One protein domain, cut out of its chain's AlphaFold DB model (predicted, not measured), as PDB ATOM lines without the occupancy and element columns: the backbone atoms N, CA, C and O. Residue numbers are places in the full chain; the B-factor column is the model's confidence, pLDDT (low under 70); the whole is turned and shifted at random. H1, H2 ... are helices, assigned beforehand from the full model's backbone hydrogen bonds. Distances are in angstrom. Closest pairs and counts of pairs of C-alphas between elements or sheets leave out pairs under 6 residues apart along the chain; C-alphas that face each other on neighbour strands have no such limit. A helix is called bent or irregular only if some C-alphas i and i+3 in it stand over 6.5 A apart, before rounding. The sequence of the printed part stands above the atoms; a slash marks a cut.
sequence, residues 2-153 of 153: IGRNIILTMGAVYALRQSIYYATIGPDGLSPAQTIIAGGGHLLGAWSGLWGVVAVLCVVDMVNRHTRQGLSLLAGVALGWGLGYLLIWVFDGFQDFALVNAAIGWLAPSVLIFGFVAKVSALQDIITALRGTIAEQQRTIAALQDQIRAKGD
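This is residues 2 to 153 of the 153 residues of an uncharacterized protein of Arthrobacter sp. ok362 (UniProt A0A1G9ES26). A compact body of four helices and the first part of a very long helix, H5, continues into a long arm, residues 118 to 153, that sticks out alone. In the body, H4 and the first part of H5 form a helical hairpin, H1 and H3 lie side by side and opposite ways, the beginning of H4 packs on both of them, and the short H2 sits near the far end of H4. The printed part has 152 residues with five named helices, in the order H1, H2, H3, H4, H5, and no named strand; its class is all helix. It is extended, with a radius of gyration of the C-alphas of 24.1 A, and the C-alphas span 90 by 32 by 24 A, the arm making much of the length.

H5, the longest helix, covers residues 97 to 152 and measures 82.1 A from C-alpha 97 at (-24.106, -20.395, -20.813) to C-alpha 152 at (-23.687, 58.587, 1.700). H4 covers residues 69 to 91, 32.5 A long. H3 covers residues 44 to 63, 29.2 A. H1 covers residues 2 to 24, 32.8 A, and begins with C-alpha 2 at (-39.437, 14.743, -22.917). H2, residues 32 to 37, measures 8.9 A.

H5 has a kink of 27 degrees near residue 106; it is neither bent nor irregular, but only just: C-alphas 106 and 109 are 6.3 A apart. With residues 97 to 117 alone it touches H4, the closest C-alphas being those of Gly 82 and Ala 103, 4.1 A apart. This hairpin runs opposite ways at a shallow tilt of 34 degrees, only just short of steep. H4 is the hub, touching the four other helices. H3 and H4 are also a hairpin, at a shallow tilt of 33 degrees, only just short of steep; H4 touches H3 with residues 69 to 74 alone, closest at the C-alphas of Cys 58 and Gly 70, 4.2 A. H1 and H3 touch at a shallow tilt of 19 degrees, opposite ways, with the C-alphas of Ser 19 and Ser 48 closest at 4.1 A. Residues 8 to 15 of H1 touch residues 70 to 74 of H4 at a steep tilt of 51 degrees, the closest C-alphas being those of Gly 11 and Leu 71, 6.8 A. H2 and H4 only just touch, with 3 pairs of C-alphas within 8 A, closest at Ala 33 and Tyr 85, 6.7 A. H1 and H3 are each apart from H5. In H1, H2, H3 and H4 every O i to N i+4 pair is within hydrogen-bond range; in H5, 50 of 52 are.

The two C-alphas farthest apart are those of Asp 28 and Asp 153, 90.2 A. Residues 118 to 153, of which 118 to 152 belong to H5, stand free; without them the body spans 45 by 29 by 16 A. The printed part has no cut and no long link. The mean pLDDT of the printed part is 84.4; residues 2 to 3, 65 to 68 and 152 to 153 are under 70.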
ATOM      1  N   ILE A   2     -39.033  15.861 -22.041       60.75
ATOM      2  CA  ILE A   2     -39.437  14.743 -22.917       60.75
ATOM      3  C   ILE A   2     -38.648  13.445 -22.644       60.75
ATOM      4  O   ILE A   2     -39.256  12.412 -22.391       60.75
ATOM      5  N   GLY A   3     -37.310  13.498 -22.573       61.28
ATOM      6  CA  GLY A   3     -36.481  12.294 -22.380       61.28
ATOM      7  C   GLY A   3     -36.733  11.525 -21.072       61.28
ATOM      8  O   GLY A   3     -36.730  10.301 -21.069       61.28
ATOM      9  N   ARG A   4     -37.027  12.225 -19.965       70.12
ATOM     10  CA  ARG A   4     -37.334  11.585 -18.671       70.12
ATOM     11  C   ARG A   4     -38.647  10.806 -18.726       70.12
ATOM     12  O   ARG A   4     -38.713   9.687 -18.236       70.12
ATOM     13  N   ASN A   5     -39.674  11.408 -19.323       74.44
ATOM     14  CA  ASN A   5     -40.984  10.778 -19.425       74.44
ATOM     15  C   ASN A   5     -40.933   9.559 -20.352       74.44
ATOM     16  O   ASN A   5     -41.544   8.555 -20.028       74.44
ATOM     17  N   ILE A   6     -40.138   9.596 -21.429       78.69
ATOM     18  CA  ILE A   6     -39.935   8.431 -22.306       78.69
ATOM     19  C   ILE A   6     -39.355   7.243 -21.524       78.69
ATOM     20  O   ILE A   6     -39.914   6.150 -21.581       78.69
ATOM     21  N   ILE A   7     -38.283   7.454 -20.752       79.38
ATOM     22  CA  ILE A   7     -37.638   6.381 -19.976       79.38
ATOM     23  C   ILE A   7     -38.595   5.817 -18.918       79.38
ATOM     24  O   ILE A   7     -38.698   4.601 -18.766       79.38
ATOM     25  N   LEU A   8     -39.328   6.685 -18.215       82.06
ATOM     26  CA  LEU A   8     -40.331   6.251 -17.241       82.06
ATOM     27  C   LEU A   8     -41.469   5.468 -17.906       82.06
ATOM     28  O   LEU A   8     -41.950   4.505 -17.319       82.06
ATOM     29  N   THR A   9     -41.878   5.830 -19.126       85.12
ATOM     30  CA  THR A   9     -42.943   5.119 -19.850       85.12
ATOM     31  C   THR A   9     -42.468   3.746 -20.273       85.12
ATOM     32  O   THR A   9     -43.176   2.767 -20.056       85.12
ATOM     33  N   MET A  10     -41.247   3.646 -20.798       84.25
ATOM     34  CA  MET A  10     -40.642   2.353 -21.110       84.25
ATOM     35  C   MET A  10     -40.512   1.484 -19.852       84.25
ATOM     36  O   MET A  10     -40.865   0.308 -19.894       84.25
ATOM     37  N   GLY A  11     -40.089   2.065 -18.724       83.81
ATOM     38  CA  GLY A  11     -40.006   1.372 -17.437       83.81
ATOM     39  C   GLY A  11     -41.366   0.894 -16.920       83.81
ATOM     40  O   GLY A  11     -41.498  -0.259 -16.518       83.81
ATOM     41  N   ALA A  12     -42.395   1.743 -16.987       87.19
ATOM     42  CA  ALA A  12     -43.756   1.402 -16.581       87.19
ATOM     43  C   ALA A  12     -44.353   0.291 -17.455       87.19
ATOM     44  O   ALA A  12     -44.885  -0.681 -16.924       87.19
ATOM     45  N   VAL A  13     -44.222   0.392 -18.783       90.00
ATOM     46  CA  VAL A  13     -44.709  -0.627 -19.729       90.00
ATOM     47  C   VAL A  13     -43.982  -1.953 -19.522       90.00
ATOM     48  O   VAL A  13     -44.618  -3.005 -19.499       90.00
ATOM     49  N   TYR A  14     -42.663  -1.917 -19.327       88.69
ATOM     50  CA  TYR A  14     -41.874  -3.114 -19.060       88.69
ATOM     51  C   TYR A  14     -42.289  -3.790 -17.748       88.69
ATOM     52  O   TYR A  14     -42.554  -4.991 -17.733       88.69
ATOM     53  N   ALA A  15     -42.391  -3.024 -16.660       89.00
ATOM     54  CA  ALA A  15     -42.801  -3.544 -15.361       89.00
ATOM     55  C   ALA A  15     -44.236  -4.088 -15.396       89.00
ATOM     56  O   ALA A  15     -44.490  -5.174 -14.884       89.00
ATOM     57  N   LEU A  16     -45.155  -3.403 -16.081       90.94
ATOM     58  CA  LEU A  16     -46.524  -3.878 -16.263       90.94
ATOM     59  C   LEU A  16     -46.566  -5.185 -17.066       90.94
ATOM     60  O   LEU A  16     -47.246  -6.126 -16.664       90.94
ATOM     61  N   ARG A  17     -45.791  -5.285 -18.155       92.62
ATOM     62  CA  ARG A  17     -45.640  -6.534 -18.916       92.62
ATOM     63  C   ARG A  17     -45.158  -7.673 -18.017       92.62
ATOM     64  O   ARG A  17     -45.702  -8.767 -18.113       92.62
ATOM     65  N   GLN A  18     -44.159  -7.435 -17.167       88.00
ATOM     66  CA  GLN A  18     -43.648  -8.460 -16.250       88.00
ATOM     67  C   GLN A  18     -44.671  -8.833 -15.173       88.00
ATOM     68  O   GLN A  18     -44.840 -10.008 -14.864       88.00
ATOM     69  N   SER A  19     -45.405  -7.852 -14.647       90.50
ATOM     70  CA  SER A  19     -46.483  -8.084 -13.684       90.50
ATOM     71  C   SER A  19     -47.563  -8.999 -14.264       90.50
ATOM     72  O   SER A  19     -47.928  -9.994 -13.634       90.50
ATOM     73  N   ILE A  20     -48.000  -8.721 -15.496       90.00
ATOM     74  CA  ILE A  20     -48.973  -9.550 -16.215       90.00
ATOM     75  C   ILE A  20     -48.381 -10.932 -16.502       90.00
ATOM     76  O   ILE A  20     -49.038 -11.931 -16.231       90.00
ATOM     77  N   TYR A  21     -47.135 -11.007 -16.977       88.00
ATOM     78  CA  TYR A  21     -46.456 -12.278 -17.240       88.00
ATOM     79  C   TYR A  21     -46.495 -13.199 -16.014       88.00
ATOM     80  O   TYR A  21     -47.014 -14.306 -16.122       88.00
ATOM     81  N   TYR A  22     -46.072 -12.717 -14.840       87.00
ATOM     82  CA  TYR A  22     -46.099 -13.505 -13.601       87.00
ATOM     83  C   TYR A  22     -47.509 -13.773 -13.055       87.00
ATOM     84  O   TYR A  22     -47.690 -14.740 -12.324       87.00
ATOM     85  N   ALA A  23     -48.509 -12.958 -13.409       87.56
ATOM     86  CA  ALA A  23     -49.908 -13.225 -13.065       87.56
ATOM     87  C   ALA A  23     -50.526 -14.334 -13.930       87.56
ATOM     88  O   ALA A  23     -51.431 -15.031 -13.479       87.56
ATOM     89  N   THR A  24     -50.073 -14.465 -15.180       88.19
ATOM     90  CA  THR A  24     -50.678 -15.372 -16.171       88.19
ATOM     91  C   THR A  24     -49.904 -16.663 -16.394       88.19
ATOM     92  O   THR A  24     -50.473 -17.630 -16.898       88.19
ATOM     93  N   ILE A  25     -48.612 -16.693 -16.066       86.81
ATOM     94  CA  ILE A  25     -47.786 -17.878 -16.267       86.81
ATOM     95  C   ILE A  25     -48.098 -18.926 -15.197       86.81
ATOM     96  O   ILE A  25     -48.068 -18.644 -14.001       86.81
ATOM     97  N   GLY A  26     -48.408 -20.145 -15.636       78.12
ATOM     98  CA  GLY A  26     -48.489 -21.301 -14.746       78.12
ATOM     99  C   GLY A  26     -47.091 -21.796 -14.345       78.12
ATOM    100  O   GLY A  26     -46.121 -21.496 -15.045       78.12
ATOM    101  N   PRO A  27     -46.966 -22.593 -13.268       75.88
ATOM    102  CA  PRO A  27     -45.680 -23.148 -12.825       75.88
ATOM    103  C   PRO A  27     -44.938 -23.912 -13.931       75.88
ATOM    104  O   PRO A  27     -43.718 -23.823 -14.030       75.88
ATOM    105  N   ASP A  28     -45.684 -24.584 -14.811       80.12
ATOM    106  CA  ASP A  28     -45.154 -25.411 -15.903       80.12
ATOM    107  C   ASP A  28     -44.554 -24.593 -17.061       80.12
ATOM    108  O   ASP A  28     -43.866 -25.137 -17.922       80.12
ATOM    109  N   GLY A  29     -44.819 -23.283 -17.106       77.00
ATOM    110  CA  GLY A  29     -44.273 -22.379 -18.122       77.00
ATOM    111  C   GLY A  29     -42.925 -21.761 -17.748       77.00
ATOM    112  O   GLY A  29     -42.331 -21.060 -18.571       77.00
ATOM    113  N   LEU A  30     -42.457 -21.967 -16.513       81.69
ATOM    114  CA  LEU A  30     -41.230 -21.364 -16.001       81.69
ATOM    115  C   LEU A  30     -39.997 -22.121 -16.494       81.69
ATOM    116  O   LEU A  30     -39.960 -23.351 -16.514       81.69
ATOM    117  N   SER A  31     -38.941 -21.382 -16.841       79.88
ATOM    118  CA  SER A  31     -37.637 -22.011 -17.048       79.88
ATOM    119  C   SER A  31     -37.102 -22.585 -15.727       79.88
ATOM    120  O   SER A  31     -37.448 -22.067 -14.664       79.88
ATOM    121  N   PRO A  32     -36.206 -23.590 -15.747       79.25
ATOM    122  CA  PRO A  32     -35.678 -24.200 -14.521       79.25
ATOM    123  C   PRO A  32     -35.128 -23.175 -13.518       79.25
ATOM    124  O   PRO A  32     -35.399 -23.244 -12.321       79.25
ATOM    125  N   ALA A  33     -34.433 -22.153 -14.018       79.44
ATOM    126  CA  ALA A  33     -33.918 -21.070 -13.192       79.44
ATOM    127  C   ALA A  33     -35.022 -20.168 -12.616       79.44
ATOM    128  O   ALA A  33     -34.948 -19.766 -11.454       79.44
ATOM    129  N   GLN A  34     -36.073 -19.875 -13.387       81.06
ATOM    130  CA  GLN A  34     -37.233 -19.144 -12.874       81.06
ATOM    131  C   GLN A  34     -37.985 -19.957 -11.823       81.06
ATOM    132  O   GLN A  34     -38.446 -19.378 -10.847       81.06
ATOM    133  N   THR A  35     -38.073 -21.276 -11.979       82.75
ATOM    134  CA  THR A  35     -38.695 -22.168 -10.995       82.75
ATOM    135  C   THR A  35     -37.959 -22.114  -9.660       82.75
ATOM    136  O   THR A  35     -38.602 -22.010  -8.619       82.75
ATOM    137  N   ILE A  36     -36.623 -22.095  -9.673       81.81
ATOM    138  CA  ILE A  36     -35.813 -21.933  -8.455       81.81
ATOM    139  C   ILE A  36     -36.075 -20.562  -7.809       81.81
ATOM    140  O   ILE A  36     -36.385 -20.486  -6.622       81.81
ATOM    141  N   ILE A  37     -36.023 -19.478  -8.592       80.94
ATOM    142  CA  ILE A  37     -36.184 -18.099  -8.092       80.94
ATOM    143  C   ILE A  37     -37.623 -17.814  -7.619       80.94
ATOM    144  O   ILE A  37     -37.842 -17.076  -6.658       80.94
ATOM    145  N   ALA A  38     -38.624 -18.411  -8.267       80.50
ATOM    146  CA  ALA A  38     -40.037 -18.289  -7.913       80.50
ATOM    147  C   ALA A  38     -40.490 -19.315  -6.857       80.50
ATOM    148  O   ALA A  38     -41.687 -19.389  -6.565       80.50
ATOM    149  N   GLY A  39     -39.567 -20.108  -6.299       81.88
ATOM    150  CA  GLY A  39     -39.861 -21.104  -5.269       81.88
ATOM    151  C   GLY A  39     -40.882 -22.144  -5.729       81.88
ATOM    152  O   GLY A  39     -41.896 -22.335  -5.068       81.88
ATOM    153  N   GLY A  40     -40.682 -22.745  -6.901       79.00
ATOM    154  CA  GLY A  40     -41.611 -23.728  -7.473       79.00
ATOM    155  C   GLY A  40     -42.928 -23.131  -7.979       79.00
ATOM    156  O   GLY A  40     -43.900 -23.853  -8.166       79.00
ATOM    157  N   GLY A  41     -42.991 -21.811  -8.164       78.50
ATOM    158  CA  GLY A  41     -44.200 -21.105  -8.588       78.50
ATOM    159  C   GLY A  41     -45.036 -20.537  -7.433       78.50
ATOM    160  O   GLY A  41     -45.938 -19.733  -7.668       78.50
ATOM    161  N   HIS A  42     -44.714 -20.860  -6.176       84.12
ATOM    162  CA  HIS A  42     -45.433 -20.334  -5.009       84.12
ATOM    163  C   HIS A  42     -45.302 -18.812  -4.854       84.12
ATOM    164  O   HIS A  42     -46.189 -18.164  -4.300       84.12
ATOM    165  N   LEU A  43     -44.217 -18.225  -5.367       87.88
ATOM    166  CA  LEU A  43     -43.952 -16.788  -5.272       87.88
ATOM    167  C   LEU A  43     -44.435 -15.997  -6.495       87.88
ATOM    168  O   LEU A  43     -44.202 -14.790  -6.552       87.88
ATOM    169  N   LEU A  44     -45.113 -16.617  -7.468       85.81
ATOM    170  CA  LEU A  44     -45.545 -15.935  -8.699       85.81
ATOM    171  C   LEU A  44     -46.437 -14.720  -8.421       85.81
ATOM    172  O   LEU A  44     -46.211 -13.650  -8.983       85.81
ATOM    173  N   GLY A  45     -47.383 -14.847  -7.486       83.69
ATOM    174  CA  GLY A  45     -48.228 -13.728  -7.062       83.69
ATOM    175  C   GLY A  45     -47.428 -12.589  -6.417       83.69
ATOM    176  O   GLY A  45     -47.676 -11.419  -6.705       83.69
ATOM    177  N   ALA A  46     -46.419 -12.920  -5.605       87.75
ATOM    178  CA  ALA A  46     -45.538 -11.929  -4.988       87.75
ATOM    179  C   ALA A  46     -44.682 -11.202  -6.038       87.75
ATOM    180  O   ALA A  46     -44.554  -9.978  -5.991       87.75
ATOM    181  N   TRP A  47     -44.160 -11.931  -7.030       87.44
ATOM    182  CA  TRP A  47     -43.416 -11.354  -8.151       87.44
ATOM    183  C   TRP A  47     -44.299 -10.472  -9.033       87.44
ATOM    184  O   TRP A  47     -43.898  -9.359  -9.378       87.44
ATOM    185  N   SER A  48     -45.515 -10.918  -9.352       89.44
ATOM    186  CA  SER A  48     -46.492 -10.117 -10.091       89.44
ATOM    187  C   SER A  48     -46.810  -8.807  -9.365       89.44
ATOM    188  O   SER A  48     -46.746  -7.734  -9.976       89.44
ATOM    189  N   GLY A  49     -47.068  -8.880  -8.054       89.12
ATOM    190  CA  GLY A  49     -47.313  -7.713  -7.209       89.12
ATOM    191  C   GLY A  49     -46.121  -6.760  -7.161       89.12
ATOM    192  O   GLY A  49     -46.296  -5.558  -7.357       89.12
ATOM    193  N   LEU A  50     -44.902  -7.281  -6.986       92.00
ATOM    194  CA  LEU A  50     -43.676  -6.478  -6.964       92.00
ATOM    195  C   LEU A  50     -43.488  -5.693  -8.270       92.00
ATOM    196  O   LEU A  50     -43.259  -4.483  -8.237       92.00
ATOM    197  N   TRP A  51     -43.642  -6.347  -9.423       91.12
ATOM    198  CA  TRP A  51     -43.577  -5.675 -10.723       91.12
ATOM    199  C   TRP A  51     -44.727  -4.677 -10.930       91.12
ATOM    200  O   TRP A  51     -44.523  -3.622 -11.534       91.12
ATOM    201  N   GLY A  52     -45.911  -4.956 -10.378       89.81
ATOM    202  CA  GLY A  52     -47.034  -4.018 -10.362       89.81
ATOM    203  C   GLY A  52     -46.717  -2.745  -9.571       89.81
ATOM    204  O   GLY A  52     -46.935  -1.639 -10.065       89.81
ATOM    205  N   VAL A  53     -46.112  -2.883  -8.386       92.62
ATOM    206  CA  VAL A  53     -45.646  -1.749  -7.566       92.62
ATOM    207  C   VAL A  53     -44.601  -0.926  -8.318       92.62
ATOM    208  O   VAL A  53     -44.701   0.302  -8.350       92.62
ATOM    209  N   VAL A  54     -43.639  -1.575  -8.984       91.31
ATOM    210  CA  VAL A  54     -42.649  -0.888  -9.834       91.31
ATOM    211  C   VAL A  54     -43.339  -0.065 -10.927       91.31
ATOM    212  O   VAL A  54     -42.984   1.097 -11.131       91.31
ATOM    213  N   ALA A  55     -44.340  -0.631 -11.611       88.81
ATOM    214  CA  ALA A  55     -45.074   0.072 -12.662       88.81
ATOM    215  C   ALA A  55     -45.805   1.312 -12.121       88.81
ATOM    216  O   ALA A  55     -45.699   2.391 -12.710       88.81
ATOM    217  N   VAL A  56     -46.480   1.185 -10.972       90.75
ATOM    218  CA  VAL A  56     -47.162   2.309 -10.309       90.75
ATOM    219  C   VAL A  56     -46.165   3.395  -9.918       90.75
ATOM    220  O   VAL A  56     -46.401   4.563 -10.216       90.75
ATOM    221  N   LEU A  57     -45.026   3.037  -9.317       89.38
ATOM    222  CA  LEU A  57     -43.998   4.010  -8.937       89.38
ATOM    223  C   LEU A  57     -43.406   4.737 -10.152       89.38
ATOM    224  O   LEU A  57     -43.196   5.946 -10.091       89.38
ATOM    225  N   CYS A  58     -43.203   4.045 -11.277       87.06
ATOM    226  CA  CYS A  58     -42.782   4.689 -12.525       87.06
ATOM    227  C   CYS A  58     -43.809   5.726 -13.016       87.06
ATOM    228  O   CYS A  58     -43.409   6.797 -13.469       87.06
ATOM    229  N   VAL A  59     -45.113   5.447 -12.904       87.31
ATOM    230  CA  VAL A  59     -46.181   6.406 -13.253       87.31
ATOM    231  C   VAL A  59     -46.226   7.570 -12.259       87.31
ATOM    232  O   VAL A  59     -46.321   8.727 -12.673       87.31
ATOM    233  N   VAL A  60     -46.096   7.298 -10.958       87.62
ATOM    234  CA  VAL A  60     -46.026   8.340  -9.921       87.62
ATOM    235  C   VAL A  60     -44.850   9.278 -10.179       87.62
ATOM    236  O   VAL A  60     -45.039  10.490 -10.132       87.62
ATOM    237  N   ASP A  61     -43.678   8.762 -10.551       84.69
ATOM    238  CA  ASP A  61     -42.495   9.571 -10.879       84.69
ATOM    239  C   ASP A  61     -42.664  10.411 -12.165       84.69
ATOM    240  O   ASP A  61     -41.990  11.436 -12.348       84.69
ATOM    241  N   MET A  62     -43.571  10.029 -13.076       83.12
ATOM    242  CA  MET A  62     -43.921  10.883 -14.220       83.12
ATOM    243  C   MET A  62     -44.683  12.123 -13.767       83.12
ATOM    244  O   MET A  62     -44.379  13.233 -14.220       83.12
ATOM    245  N   VAL A  63     -45.670  11.919 -12.889       83.50
ATOM    246  CA  VAL A  63     -46.552  12.973 -12.372       83.50
ATOM    247  C   VAL A  63     -45.794  13.847 -11.377       83.50
ATOM    248  O   VAL A  63     -45.817  15.077 -11.470       83.50
ATOM    249  N   ASN A  64     -45.060  13.219 -10.462       81.56
ATOM    250  CA  ASN A  64     -44.404  13.869  -9.346       81.56
ATOM    251  C   ASN A  64     -42.904  14.019  -9.615       81.56
ATOM    252  O   ASN A  64     -42.107  13.095  -9.487       81.56
ATOM    253  N   ARG A  65     -42.488  15.223 -10.022       67.19
ATOM    254  CA  ARG A  65     -41.140  15.454 -10.579       67.19
ATOM    255  C   ARG A  65     -39.991  15.304  -9.578       67.19
ATOM    256  O   ARG A  65     -38.839  15.362 -10.019       67.19
ATOM    257  N   HIS A  66     -40.307  15.165  -8.294       62.53
ATOM    258  CA  HIS A  66     -39.360  15.104  -7.184       62.53
ATOM    259  C   HIS A  66     -39.040  13.675  -6.732       62.53
ATOM    260  O   HIS A  66     -38.014  13.480  -6.084       62.53
ATOM    261  N   THR A  67     -39.854  12.680  -7.096       62.19
ATOM    262  CA  THR A  67     -39.612  11.271  -6.763       62.19
ATOM    263  C   THR A  67     -38.945  10.547  -7.938       62.19
ATOM    264  O   THR A  67     -39.133  10.900  -9.104       62.19
ATOM    265  N   ARG A  68     -38.055   9.597  -7.624       68.75
ATOM    266  CA  ARG A  68     -37.309   8.773  -8.601       68.75
ATOM    267  C   ARG A  68     -37.225   7.308  -8.176       68.75
ATOM    268  O   ARG A  68     -36.252   6.616  -8.469       68.75
ATOM    269  N   GLN A  69     -38.207   6.861  -7.410       79.69
ATOM    270  CA  GLN A  69     -38.167   5.550  -6.775       79.69
ATOM    271  C   GLN A  69     -38.479   4.422  -7.768       79.69
ATOM    272  O   GLN A  69     -37.935   3.331  -7.621       79.69
ATOM    273  N   GLY A  70     -39.274   4.682  -8.811       80.50
ATOM    274  CA  GLY A  70     -39.698   3.678  -9.788       80.50
ATOM    275  C   GLY A  70     -38.544   3.123 -10.620       80.50
ATOM    276  O   GLY A  70     -38.375   1.910 -10.705       80.50
ATOM    277  N   LEU A  71     -37.694   3.994 -11.172       82.12
ATOM    278  CA  LEU A  71     -36.527   3.579 -11.968       82.12
ATOM    279  C   LEU A  71     -35.481   2.835 -11.131       82.12
ATOM    280  O   LEU A  71     -34.933   1.833 -11.584       82.12
ATOM    281  N   SER A  72     -35.223   3.306  -9.910       84.88
ATOM    282  CA  SER A  72     -34.294   2.644  -8.993       84.88
ATOM    283  C   SER A  72     -34.813   1.280  -8.546       84.88
ATOM    284  O   SER A  72     -34.038   0.326  -8.516       84.88
ATOM    285  N   LEU A  73     -36.112   1.161  -8.251       87.12
ATOM    286  CA  LEU A  73     -36.712  -0.121  -7.893       87.12
ATOM    287  C   LEU A  73     -36.702  -1.083  -9.085       87.12
ATOM    288  O   LEU A  73     -36.308  -2.231  -8.920       87.12
ATOM    289  N   LEU A  74     -37.041  -0.612 -10.289       87.19
ATOM    290  CA  LEU A  74     -36.966  -1.410 -11.515       87.19
ATOM    291  C   LEU A  74     -35.562  -1.985 -11.723       87.19
ATOM    292  O   LEU A  74     -35.413  -3.184 -11.956       87.19
ATOM    293  N   ALA A  75     -34.534  -1.143 -11.594       87.00
ATOM    294  CA  ALA A  75     -33.147  -1.571 -11.723       87.00
ATOM    295  C   ALA A  75     -32.728  -2.524 -10.594       87.00
ATOM    296  O   ALA A  75     -32.016  -3.488 -10.850       87.00
ATOM    297  N   GLY A  76     -33.180  -2.296  -9.359       86.50
ATOM    298  CA  GLY A  76     -32.901  -3.189  -8.231       86.50
ATOM    299  C   GLY A  76     -33.510  -4.580  -8.414       86.50
ATOM    300  O   GLY A  76     -32.824  -5.583  -8.225       86.50
ATOM    301  N   VAL A  77     -34.771  -4.652  -8.852       89.12
ATOM    302  CA  VAL A  77     -35.456  -5.922  -9.130       89.12
ATOM    303  C   VAL A  77     -34.775  -6.663 -10.284       89.12
ATOM    304  O   VAL A  77     -34.533  -7.866 -10.186       89.12
ATOM    305  N   ALA A  78     -34.410  -5.955 -11.355       88.19
ATOM    306  CA  ALA A  78     -33.704  -6.546 -12.486       88.19
ATOM    307  C   ALA A  78     -32.266  -6.984 -12.128       88.19
ATOM    308  O   ALA A  78     -31.848  -8.062 -12.552       88.19
ATOM    309  N   LEU A  79     -31.538  -6.244 -11.278       88.56
ATOM    310  CA  LEU A  79     -30.266  -6.713 -10.711       88.56
ATOM    311  C   LEU A  79     -30.447  -8.002  -9.914       88.56
ATOM    312  O   LEU A  79     -29.661  -8.929 -10.089       88.56
ATOM    313  N   GLY A  80     -31.473  -8.073  -9.062       88.38
ATOM    314  CA  GLY A  80     -31.771  -9.269  -8.274       88.38
ATOM    315  C   GLY A  80     -31.989 -10.498  -9.158       88.38
ATOM    316  O   GLY A  80     -31.399 -11.547  -8.907       88.38
ATOM    317  N   TRP A  81     -32.752 -10.346 -10.243       87.94
ATOM    318  CA  TRP A  81     -32.934 -11.400 -11.244       87.94
ATOM    319  C   TRP A  81     -31.620 -11.793 -11.922       87.94
ATOM    320  O   TRP A  81     -31.292 -12.978 -11.979       87.94
ATOM    321  N   GLY A  82     -30.841 -10.818 -12.392       87.38
ATOM    322  CA  GLY A  82     -29.560 -11.073 -13.049       87.38
ATOM    323  C   GLY A  82     -28.546 -11.790 -12.151       87.38
ATOM    324  O   GLY A  82     -27.904 -12.746 -12.584       87.38
ATOM    325  N   LEU A  83     -28.452 -11.383 -10.884       90.06
ATOM    326  CA  LEU A  83     -27.627 -12.057  -9.879       90.06
ATOM    327  C   LEU A  83     -28.153 -13.458  -9.554       90.06
ATOM    328  O   LEU A  83     -27.350 -14.371  -9.390       90.06
ATOM    329  N   GLY A  84     -29.473 -13.650  -9.513       88.31
ATOM    330  CA  GLY A  84     -30.091 -14.965  -9.339       88.31
ATOM    331  C   GLY A  84     -29.667 -15.951 -10.429       88.31
ATOM    332  O   GLY A  84     -29.229 -17.056 -10.115       88.31
ATOM    333  N   TYR A  85     -29.701 -15.533 -11.697       89.12
ATOM    334  CA  TYR A  85     -29.215 -16.360 -12.808       89.12
ATOM    335  C   TYR A  85     -27.718 -16.685 -12.698       89.12
ATOM    336  O   TYR A  85     -27.334 -17.829 -12.935       89.12
ATOM    337  N   LEU A  86     -26.874 -15.724 -12.297       89.12
ATOM    338  CA  LEU A  86     -25.444 -15.985 -12.079       89.12
ATOM    339  C   LEU A  86     -25.195 -16.954 -10.925       89.12
ATOM    340  O   LEU A  86     -24.342 -17.826 -11.046       89.12
ATOM    341  N   LEU A  87     -25.928 -16.822  -9.817       89.69
ATOM    342  CA  LEU A  87     -25.801 -17.737  -8.685       89.69
ATOM    343  C   LEU A  87     -26.169 -19.160  -9.097       89.69
ATOM    344  O   LEU A  87     -25.421 -20.083  -8.795       89.69
ATOM    345  N   ILE A  88     -27.267 -19.337  -9.834       88.38
ATOM    346  CA  ILE A  88     -27.664 -20.657 -10.338       88.38
ATOM    347  C   ILE A  88     -26.577 -21.219 -11.257       88.38
ATOM    348  O   ILE A  88     -26.191 -22.364 -11.079       88.38
ATOM    349  N   TRP A  89     -26.013 -20.413 -12.158       91.06
ATOM    350  CA  TRP A  89     -24.906 -20.844 -13.020       91.06
ATOM    351  C   TRP A  89     -23.664 -21.291 -12.234       91.06
ATOM    352  O   TRP A  89     -23.042 -22.295 -12.581       91.06
ATOM    353  N   VAL A  90     -23.317 -20.580 -11.157       89.69
ATOM    354  CA  VAL A  90     -22.216 -20.960 -10.254       89.69
ATOM    355  C   VAL A  90     -22.513 -22.298  -9.571       89.69
ATOM    356  O   VAL A  90     -21.645 -23.169  -9.529       89.69
ATOM    357  N   PHE A  91     -23.730 -22.482  -9.051       88.62
ATOM    358  CA  PHE A  91     -24.129 -23.717  -8.368       88.62
ATOM    359  C   PHE A  91     -24.331 -24.905  -9.317       88.62
ATOM    360  O   PHE A  91     -24.169 -26.045  -8.891       88.62
ATOM    361  N   ASP A  92     -24.607 -24.644 -10.592       86.19
ATOM    362  CA  ASP A  92     -24.691 -25.642 -11.664       86.19
ATOM    363  C   ASP A  92     -23.308 -26.006 -12.250       86.19
ATOM    364  O   ASP A  92     -23.186 -26.721 -13.242       86.19
ATOM    365  N   GLY A  93     -22.221 -25.511 -11.645       87.62
ATOM    366  CA  GLY A  93     -20.858 -25.873 -12.032       87.62
ATOM    367  C   GLY A  93     -20.365 -25.187 -13.306       87.62
ATOM    368  O   GLY A  93     -19.494 -25.725 -13.990       87.62
ATOM    369  N   PHE A  94     -20.889 -23.997 -13.611       88.75
ATOM    370  CA  PHE A  94     -20.459 -23.138 -14.718       88.75
ATOM    371  C   PHE A  94     -20.729 -23.682 -16.132       88.75
ATOM    372  O   PHE A  94     -20.116 -23.220 -17.096       88.75
ATOM    373  N   GLN A  95     -21.648 -24.637 -16.283       85.06
ATOM    374  CA  GLN A  95     -21.841 -25.332 -17.562       85.06
ATOM    375  C   GLN A  95     -22.862 -24.659 -18.488       85.06
ATOM    376  O   GLN A  95     -22.653 -24.622 -19.702       85.06
ATOM    377  N   ASP A  96     -23.935 -24.080 -17.942       84.88
ATOM    378  CA  ASP A  96     -25.012 -23.516 -18.758       84.88
ATOM    379  C   ASP A  96     -24.804 -22.026 -19.098       84.88
ATOM    380  O   ASP A  96     -25.164 -21.113 -18.349       84.88
ATOM    381  N   PHE A  97     -24.261 -21.757 -20.288       86.50
ATOM    382  CA  PHE A  97     -24.106 -20.395 -20.813       86.50
ATOM    383  C   PHE A  97     -25.436 -19.679 -21.102       86.50
ATOM    384  O   PHE A  97     -25.444 -18.446 -21.212       86.50
ATOM    385  N   ALA A  98     -26.567 -20.387 -21.193       86.88
ATOM    386  CA  ALA A  98     -27.871 -19.743 -21.329       86.88
ATOM    387  C   ALA A  98     -28.228 -18.945 -20.065       86.88
ATOM    388  O   ALA A  98     -28.807 -17.861 -20.177       86.88
ATOM    389  N   LEU A  99     -27.812 -19.415 -18.882       86.50
ATOM    390  CA  LEU A  99     -27.974 -18.688 -17.618       86.50
ATOM    391  C   LEU A  99     -27.144 -17.403 -17.595       86.50
ATOM    392  O   LEU A  99     -27.633 -16.366 -17.149       86.50
ATOM    393  N   VAL A 100     -25.923 -17.434 -18.136       88.12
ATOM    394  CA  VAL A 100     -25.075 -16.238 -18.265       88.12
ATOM    395  C   VAL A 100     -25.708 -15.230 -19.223       88.12
ATOM    396  O   VAL A 100     -25.788 -14.044 -18.907       88.12
ATOM    397  N   ASN A 101     -26.211 -15.685 -20.371       87.88
ATOM    398  CA  ASN A 101     -26.882 -14.805 -21.326       87.88
ATOM    399  C   ASN A 101     -28.166 -14.193 -20.734       87.88
ATOM    400  O   ASN A 101     -28.405 -12.992 -20.870       87.88
ATOM    401  N   ALA A 102     -28.957 -14.993 -20.009       86.62
ATOM    402  CA  ALA A 102     -30.117 -14.505 -19.269       86.62
ATOM    403  C   ALA A 102     -29.699 -13.459 -18.226       86.62
ATOM    404  O   ALA A 102     -30.267 -12.366 -18.201       86.62
ATOM    405  N   ALA A 103     -28.663 -13.739 -17.429       88.44
ATOM    406  CA  ALA A 103     -28.127 -12.798 -16.452       88.44
ATOM    407  C   ALA A 103     -27.713 -11.472 -17.093       88.44
ATOM    408  O   ALA A 103     -28.111 -10.415 -16.610       88.44
ATOM    409  N   ILE A 104     -26.974 -11.502 -18.207       87.69
ATOM    410  CA  ILE A 104     -26.567 -10.296 -18.942       87.69
ATOM    411  C   ILE A 104     -27.794  -9.503 -19.404       87.69
ATOM    412  O   ILE A 104     -27.821  -8.282 -19.237       87.69
ATOM    413  N   GLY A 105     -28.829 -10.181 -19.911       85.75
ATOM    414  CA  GLY A 105     -30.087  -9.553 -20.323       85.75
ATOM    415  C   GLY A 105     -30.777  -8.758 -19.206       85.75
ATOM    416  O   GLY A 105     -31.417  -7.744 -19.484       85.75
ATOM    417  N   TRP A 106     -30.599  -9.164 -17.947       87.06
ATOM    418  CA  TRP A 106     -31.126  -8.462 -16.773       87.06
ATOM    419  C   TRP A 106     -30.141  -7.437 -16.184       87.06
ATOM    420  O   TRP A 106     -30.540  -6.335 -15.801       87.06
ATOM    421  N   LEU A 107     -28.846  -7.755 -16.138       87.19
ATOM    422  CA  LEU A 107     -27.812  -6.909 -15.533       87.19
ATOM    423  C   LEU A 107     -27.480  -5.688 -16.392       87.19
ATOM    424  O   LEU A 107     -27.375  -4.585 -15.858       87.19
ATOM    425  N   ALA A 108     -27.345  -5.857 -17.709       83.81
ATOM    426  CA  ALA A 108     -26.961  -4.779 -18.618       83.81
ATOM    427  C   ALA A 108     -27.896  -3.552 -18.537       83.81
ATOM    428  O   ALA A 108     -27.397  -2.452 -18.279       83.81
ATOM    429  N   PRO A 109     -29.234  -3.685 -18.673       81.06
ATOM    430  CA  PRO A 109     -30.125  -2.537 -18.521       81.06
ATOM    431  C   PRO A 109     -30.106  -1.974 -17.096       81.06
ATOM    432  O   PRO A 109     -30.177  -0.758 -16.918       81.06
ATOM    433  N   SER A 110     -29.944  -2.822 -16.080       83.75
ATOM    434  CA  SER A 110     -29.928  -2.380 -14.684       83.75
ATOM    435  C   SER A 110     -28.724  -1.497 -14.363       83.75
ATOM    436  O   SER A 110     -28.882  -0.425 -13.780       83.75
ATOM    437  N   VAL A 111     -27.526  -1.903 -14.792       82.25
ATOM    438  CA  VAL A 111     -26.291  -1.125 -14.609       82.25
ATOM    439  C   VAL A 111     -26.383   0.218 -15.334       82.25
ATOM    440  O   VAL A 111     -25.985   1.240 -14.776       82.25
ATOM    441  N   LEU A 112     -26.963   0.248 -16.538       82.50
ATOM    442  CA  LEU A 112     -27.188   1.498 -17.270       82.50
ATOM    443  C   LEU A 112     -28.129   2.445 -16.514       82.50
ATOM    444  O   LEU A 112     -27.836   3.639 -16.407       82.50
ATOM    445  N   ILE A 113     -29.225   1.926 -15.951       81.62
ATOM    446  CA  ILE A 113     -30.167   2.731 -15.163       81.62
ATOM    447  C   ILE A 113     -29.491   3.260 -13.894       81.62
ATOM    448  O   ILE A 113     -29.585   4.458 -13.622       81.62
ATOM    449  N   PHE A 114     -28.763   2.425 -13.147       79.88
ATOM    450  CA  PHE A 114     -28.029   2.873 -11.958       79.88
ATOM    451  C   PHE A 114     -26.965   3.919 -12.293       79.88
ATOM    452  O   PHE A 114     -26.884   4.943 -11.614       79.88
ATOM    453  N   GLY A 115     -26.197   3.715 -13.365       78.00
ATOM    454  CA  GLY A 115     -25.207   4.684 -13.831       78.00
ATOM    455  C   GLY A 115     -25.841   6.024 -14.207       78.00
ATOM    456  O   GLY A 115     -25.303   7.084 -13.874       78.00
ATOM    457  N   PHE A 116     -27.014   5.997 -14.844       77.44
ATOM    458  CA  PHE A 116     -27.769   7.209 -15.147       77.44
ATOM    459  C   PHE A 116     -28.267   7.901 -13.874       77.44
ATOM    460  O   PHE A 116     -28.032   9.096 -13.703       77.44
ATOM    461  N   VAL A 117     -28.896   7.165 -12.955       76.00
ATOM    462  CA  VAL A 117     -29.384   7.714 -11.680       76.00
ATOM    463  C   VAL A 117     -28.239   8.347 -10.888       76.00
ATOM    464  O   VAL A 117     -28.375   9.492 -10.466       76.00
ATOM    465  N   ALA A 118     -27.092   7.671 -10.769       77.06
ATOM    466  CA  ALA A 118     -25.919   8.189 -10.066       77.06
ATOM    467  C   ALA A 118     -25.399   9.499 -10.682       77.06
ATOM    468  O   ALA A 118     -25.184  10.479  -9.965       77.06
ATOM    469  N   LYS A 119     -25.261   9.559 -12.015       77.75
ATOM    470  CA  LYS A 119     -24.837  10.788 -12.708       77.75
ATOM    471  C   LYS A 119     -25.819  11.938 -12.506       77.75
ATOM    472  O   LYS A 119     -25.396  13.071 -12.289       77.75
ATOM    473  N   VAL A 120     -27.123  11.676 -12.584       76.06
ATOM    474  CA  VAL A 120     -28.124  12.738 -12.422       76.06
ATOM    475  C   VAL A 120     -28.191  13.214 -10.969       76.06
ATOM    476  O   VAL A 120     -28.363  14.412 -10.756       76.06
ATOM    477  N   SER A 121     -28.026  12.329  -9.983       76.62
ATOM    478  CA  SER A 121     -27.928  12.728  -8.573       76.62
ATOM    479  C   SER A 121     -26.729  13.648  -8.341       76.62
ATOM    480  O   SER A 121     -26.909  14.747  -7.827       76.62
ATOM    481  N   ALA A 122     -25.548  13.293  -8.860       78.81
ATOM    482  CA  ALA A 122     -24.364  14.151  -8.764       78.81
ATOM    483  C   ALA A 122     -24.583  15.540  -9.399       78.81
ATOM    484  O   ALA A 122     -24.172  16.560  -8.850       78.81
ATOM    485  N   LEU A 123     -25.285  15.608 -10.536       81.62
ATOM    486  CA  LEU A 123     -25.647  16.888 -11.158       81.62
ATOM    487  C   LEU A 123     -26.616  17.711 -10.298       81.62
ATOM    488  O   LEU A 123     -26.515  18.936 -10.264       81.62
ATOM    489  N   GLN A 124     -27.564  17.069  -9.613       80.25
ATOM    490  CA  GLN A 124     -28.491  17.764  -8.718       80.25
ATOM    491  C   GLN A 124     -27.786  18.322  -7.483       80.25
ATOM    492  O   GLN A 124     -28.108  19.441  -7.074       80.25
ATOM    493  N   ASP A 125     -26.808  17.600  -6.944       82.50
ATOM    494  CA  ASP A 125     -25.994  18.071  -5.822       82.50
ATOM    495  C   ASP A 125     -25.203  19.324  -6.220       82.50
ATOM    496  O   ASP A 125     -25.251  20.338  -5.521       82.50
ATOM    497  N   ILE A 126     -24.589  19.317  -7.409       84.31
ATOM    498  CA  ILE A 126     -23.877  20.481  -7.960       84.31
ATOM    499  C   ILE A 126     -24.822  21.678  -8.151       84.31
ATOM    500  O   ILE A 126     -24.489  22.797  -7.765       84.31
ATOM    501  N   ILE A 127     -26.017  21.467  -8.717       83.56
ATOM    502  CA  ILE A 127     -27.012  22.543  -8.895       83.56
ATOM    503  C   ILE A 127     -27.447  23.117  -7.540       83.56
ATOM    504  O   ILE A 127     -27.649  24.327  -7.417       83.56
ATOM    505  N   THR A 128     -27.600  22.264  -6.530       85.62
ATOM    506  CA  THR A 128     -28.003  22.678  -5.181       85.62
ATOM    507  C   THR A 128     -26.900  23.501  -4.520       85.62
ATOM    508  O   THR A 128     -27.187  24.571  -3.981       85.62
ATOM    509  N   ALA A 129     -25.640  23.080  -4.657       85.88
ATOM    510  CA  ALA A 129     -24.481  23.836  -4.189       85.88
ATOM    511  C   ALA A 129     -24.379  25.212  -4.872       85.88
ATOM    512  O   ALA A 129     -24.284  26.231  -4.189       85.88
ATOM    513  N   LEU A 130     -24.510  25.264  -6.205       88.44
ATOM    514  CA  LEU A 130     -24.497  26.515  -6.977       88.44
ATOM    515  C   LEU A 130     -25.595  27.489  -6.529       88.44
ATOM    516  O   LEU A 130     -25.344  28.684  -6.380       88.44
ATOM    517  N   ARG A 131     -26.815  26.992  -6.282       90.06
ATOM    518  CA  ARG A 131     -27.917  27.819  -5.760       90.06
ATOM    519  C   ARG A 131     -27.611  28.378  -4.372       90.06
ATOM    520  O   ARG A 131     -27.972  29.522  -4.104       90.06
ATOM    521  N   GLY A 132     -26.932  27.605  -3.523       87.75
ATOM    522  CA  GLY A 132     -26.457  28.061  -2.218       87.75
ATOM    523  C   GLY A 132     -25.490  29.240  -2.341       87.75
ATOM    524  O   GLY A 132     -25.726  30.289  -1.746       87.75
ATOM    525  N   THR A 133     -24.467  29.107  -3.190       91.44
ATOM    526  CA  THR A 133     -23.463  30.162  -3.410       91.44
ATOM    527  C   THR A 133     -24.077  31.442  -3.983       91.44
ATOM    528  O   THR A 133     -23.740  32.538  -3.542       91.44
ATOM    529  N   ILE A 134     -25.011  31.327  -4.934       89.38
ATOM    530  CA  ILE A 134     -25.703  32.494  -5.509       89.38
ATOM    531  C   ILE A 134     -26.524  33.224  -4.440       89.38
ATOM    532  O   ILE A 134     -26.479  34.452  -4.367       89.38
ATOM    533  N   ALA A 135     -27.250  32.488  -3.592       89.19
ATOM    534  CA  ALA A 135     -28.033  33.087  -2.514       89.19
ATOM    535  C   ALA A 135     -27.142  33.821  -1.497       89.19
ATOM    536  O   ALA A 135     -27.516  34.883  -1.000       89.19
ATOM    537  N   GLU A 136     -25.956  33.286  -1.207       90.88
ATOM    538  CA  GLU A 136     -24.978  33.926  -0.327       90.88
ATOM    539  C   GLU A 136     -24.391  35.200  -0.950       90.88
ATOM    540  O   GLU A 136     -24.401  36.250  -0.308       90.88
ATOM    541  N   GLN A 137     -23.991  35.160  -2.226       89.81
ATOM    542  CA  GLN A 137     -23.517  36.355  -2.933       89.81
ATOM    543  C   GLN A 137     -24.574  37.461  -2.989       89.81
ATOM    544  O   GLN A 137     -24.244  38.628  -2.782       89.81
ATOM    545  N   GLN A 138     -25.845  37.115  -3.215       91.62
ATOM    546  CA  GLN A 138     -26.930  38.098  -3.215       91.62
ATOM    547  C   GLN A 138     -27.093  38.784  -1.852       91.62
ATOM    548  O   GLN A 138     -27.293  39.998  -1.812       91.62
ATOM    549  N   ARG A 139     -26.955  38.049  -0.739       91.00
ATOM    550  CA  ARG A 139     -26.988  38.651   0.607       91.00
ATOM    551  C   ARG A 139     -25.805  39.581   0.842       91.00
ATOM    552  O   ARG A 139     -25.996  40.666   1.381       91.00
ATOM    553  N   THR A 140     -24.606  39.186   0.421       91.81
ATOM    554  CA  THR A 140     -23.406  40.021   0.570       91.81
ATOM    555  C   THR A 140     -23.515  41.307  -0.246       91.81
ATOM    556  O   THR A 140     -23.183  42.378   0.255       91.81
ATOM    557  N   ILE A 141     -24.038  41.233  -1.475       91.94
ATOM    558  CA  ILE A 141     -24.289  42.416  -2.310       91.94
ATOM    559  C   ILE A 141     -25.321  43.336  -1.650       91.94
ATOM    560  O   ILE A 141     -25.084  44.540  -1.583       91.94
ATOM    561  N   ALA A 142     -26.422  42.789  -1.127       91.81
ATOM    562  CA  ALA A 142     -27.429  43.580  -0.419       91.81
ATOM    563  C   ALA A 142     -26.832  44.282   0.816       91.81
ATOM    564  O   ALA A 142     -27.000  45.487   0.980       91.81
ATOM    565  N   ALA A 143     -26.043  43.564   1.623       91.25
ATOM    566  CA  ALA A 143     -25.382  44.134   2.798       91.25
ATOM    567  C   ALA A 143     -24.381  45.248   2.433       91.25
ATOM    568  O   ALA A 143     -24.298  46.263   3.123       91.25
ATOM    569  N   LEU A 144     -23.632  45.085   1.337       90.94
ATOM    570  CA  LEU A 144     -22.725  46.118   0.829       90.94
ATOM    571  C   LEU A 144     -23.487  47.341   0.300       90.94
ATOM    572  O   LEU A 144     -23.064  48.469   0.551       90.94
ATOM    573  N   GLN A 145     -24.607  47.143  -0.402       92.31
ATOM    574  CA  GLN A 145     -25.454  48.248  -0.858       92.31
ATOM    575  C   GLN A 145     -26.013  49.057   0.317       92.31
ATOM    576  O   GLN A 145     -25.995  50.289   0.261       92.31
ATOM    577  N   ASP A 146     -26.440  48.389   1.389       91.25
ATOM    578  CA  ASP A 146     -26.926  49.055   2.600       91.25
ATOM    579  C   ASP A 146     -25.814  49.852   3.299       91.25
ATOM    580  O   ASP A 146     -26.033  50.996   3.698       91.25
ATOM    581  N   GLN A 147     -24.591  49.312   3.376       89.81
ATOM    582  CA  GLN A 147     -23.441  50.043   3.929       89.81
ATOM    583  C   GLN A 147     -23.053  51.273   3.101       89.81
ATOM    584  O   GLN A 147     -22.671  52.294   3.672       89.81
ATOM    585  N   ILE A 148     -23.131  51.187   1.768       88.62
ATOM    586  CA  ILE A 148     -22.853  52.327   0.884       88.62
ATOM    587  C   ILE A 148     -23.911  53.416   1.078       88.62
ATOM    588  O   ILE A 148     -23.545  54.581   1.206       88.62
ATOM    589  N   ARG A 149     -25.201  53.053   1.155       88.06
ATOM    590  CA  ARG A 149     -26.279  54.012   1.454       88.06
ATOM    591  C   ARG A 149     -26.074  54.699   2.801       88.06
ATOM    592  O   ARG A 149     -26.126  55.917   2.857       88.06
ATOM    593  N   ALA A 150     -25.758  53.942   3.849       83.38
ATOM    594  CA  ALA A 150     -25.567  54.487   5.193       83.38
ATOM    595  C   ALA A 150     -24.347  55.419   5.340       83.38
ATOM    596  O   ALA A 150     -24.270  56.161   6.312       83.38
ATOM    597  N   LYS A 151     -23.372  55.361   4.422       78.31
ATOM    598  CA  LYS A 151     -22.205  56.262   4.395       78.31
ATOM    599  C   LYS A 151     -22.380  57.484   3.486       78.31
ATOM    600  O   LYS A 151     -21.497  58.338   3.483       78.31
ATOM    601  N   GLY A 152     -23.421  57.506   2.653       68.81
ATOM    602  CA  GLY A 152     -23.687  58.587   1.700       68.81
ATOM    603  C   GLY A 152     -24.561  59.719   2.250       68.81
ATOM    604  O   GLY A 152     -24.572  60.785   1.637       68.81
ATOM    605  N   ASP A 153     -25.247  59.481   3.372       54.06
ATOM    606  CA  ASP A 153     -26.000  60.467   4.166       54.06
ATOM    607  C   ASP A 153     -25.132  61.025   5.311       54.06
ATOM    608  O   ASP A 153     -25.277  62.227   5.633       54.06
TER     609      ASP A 153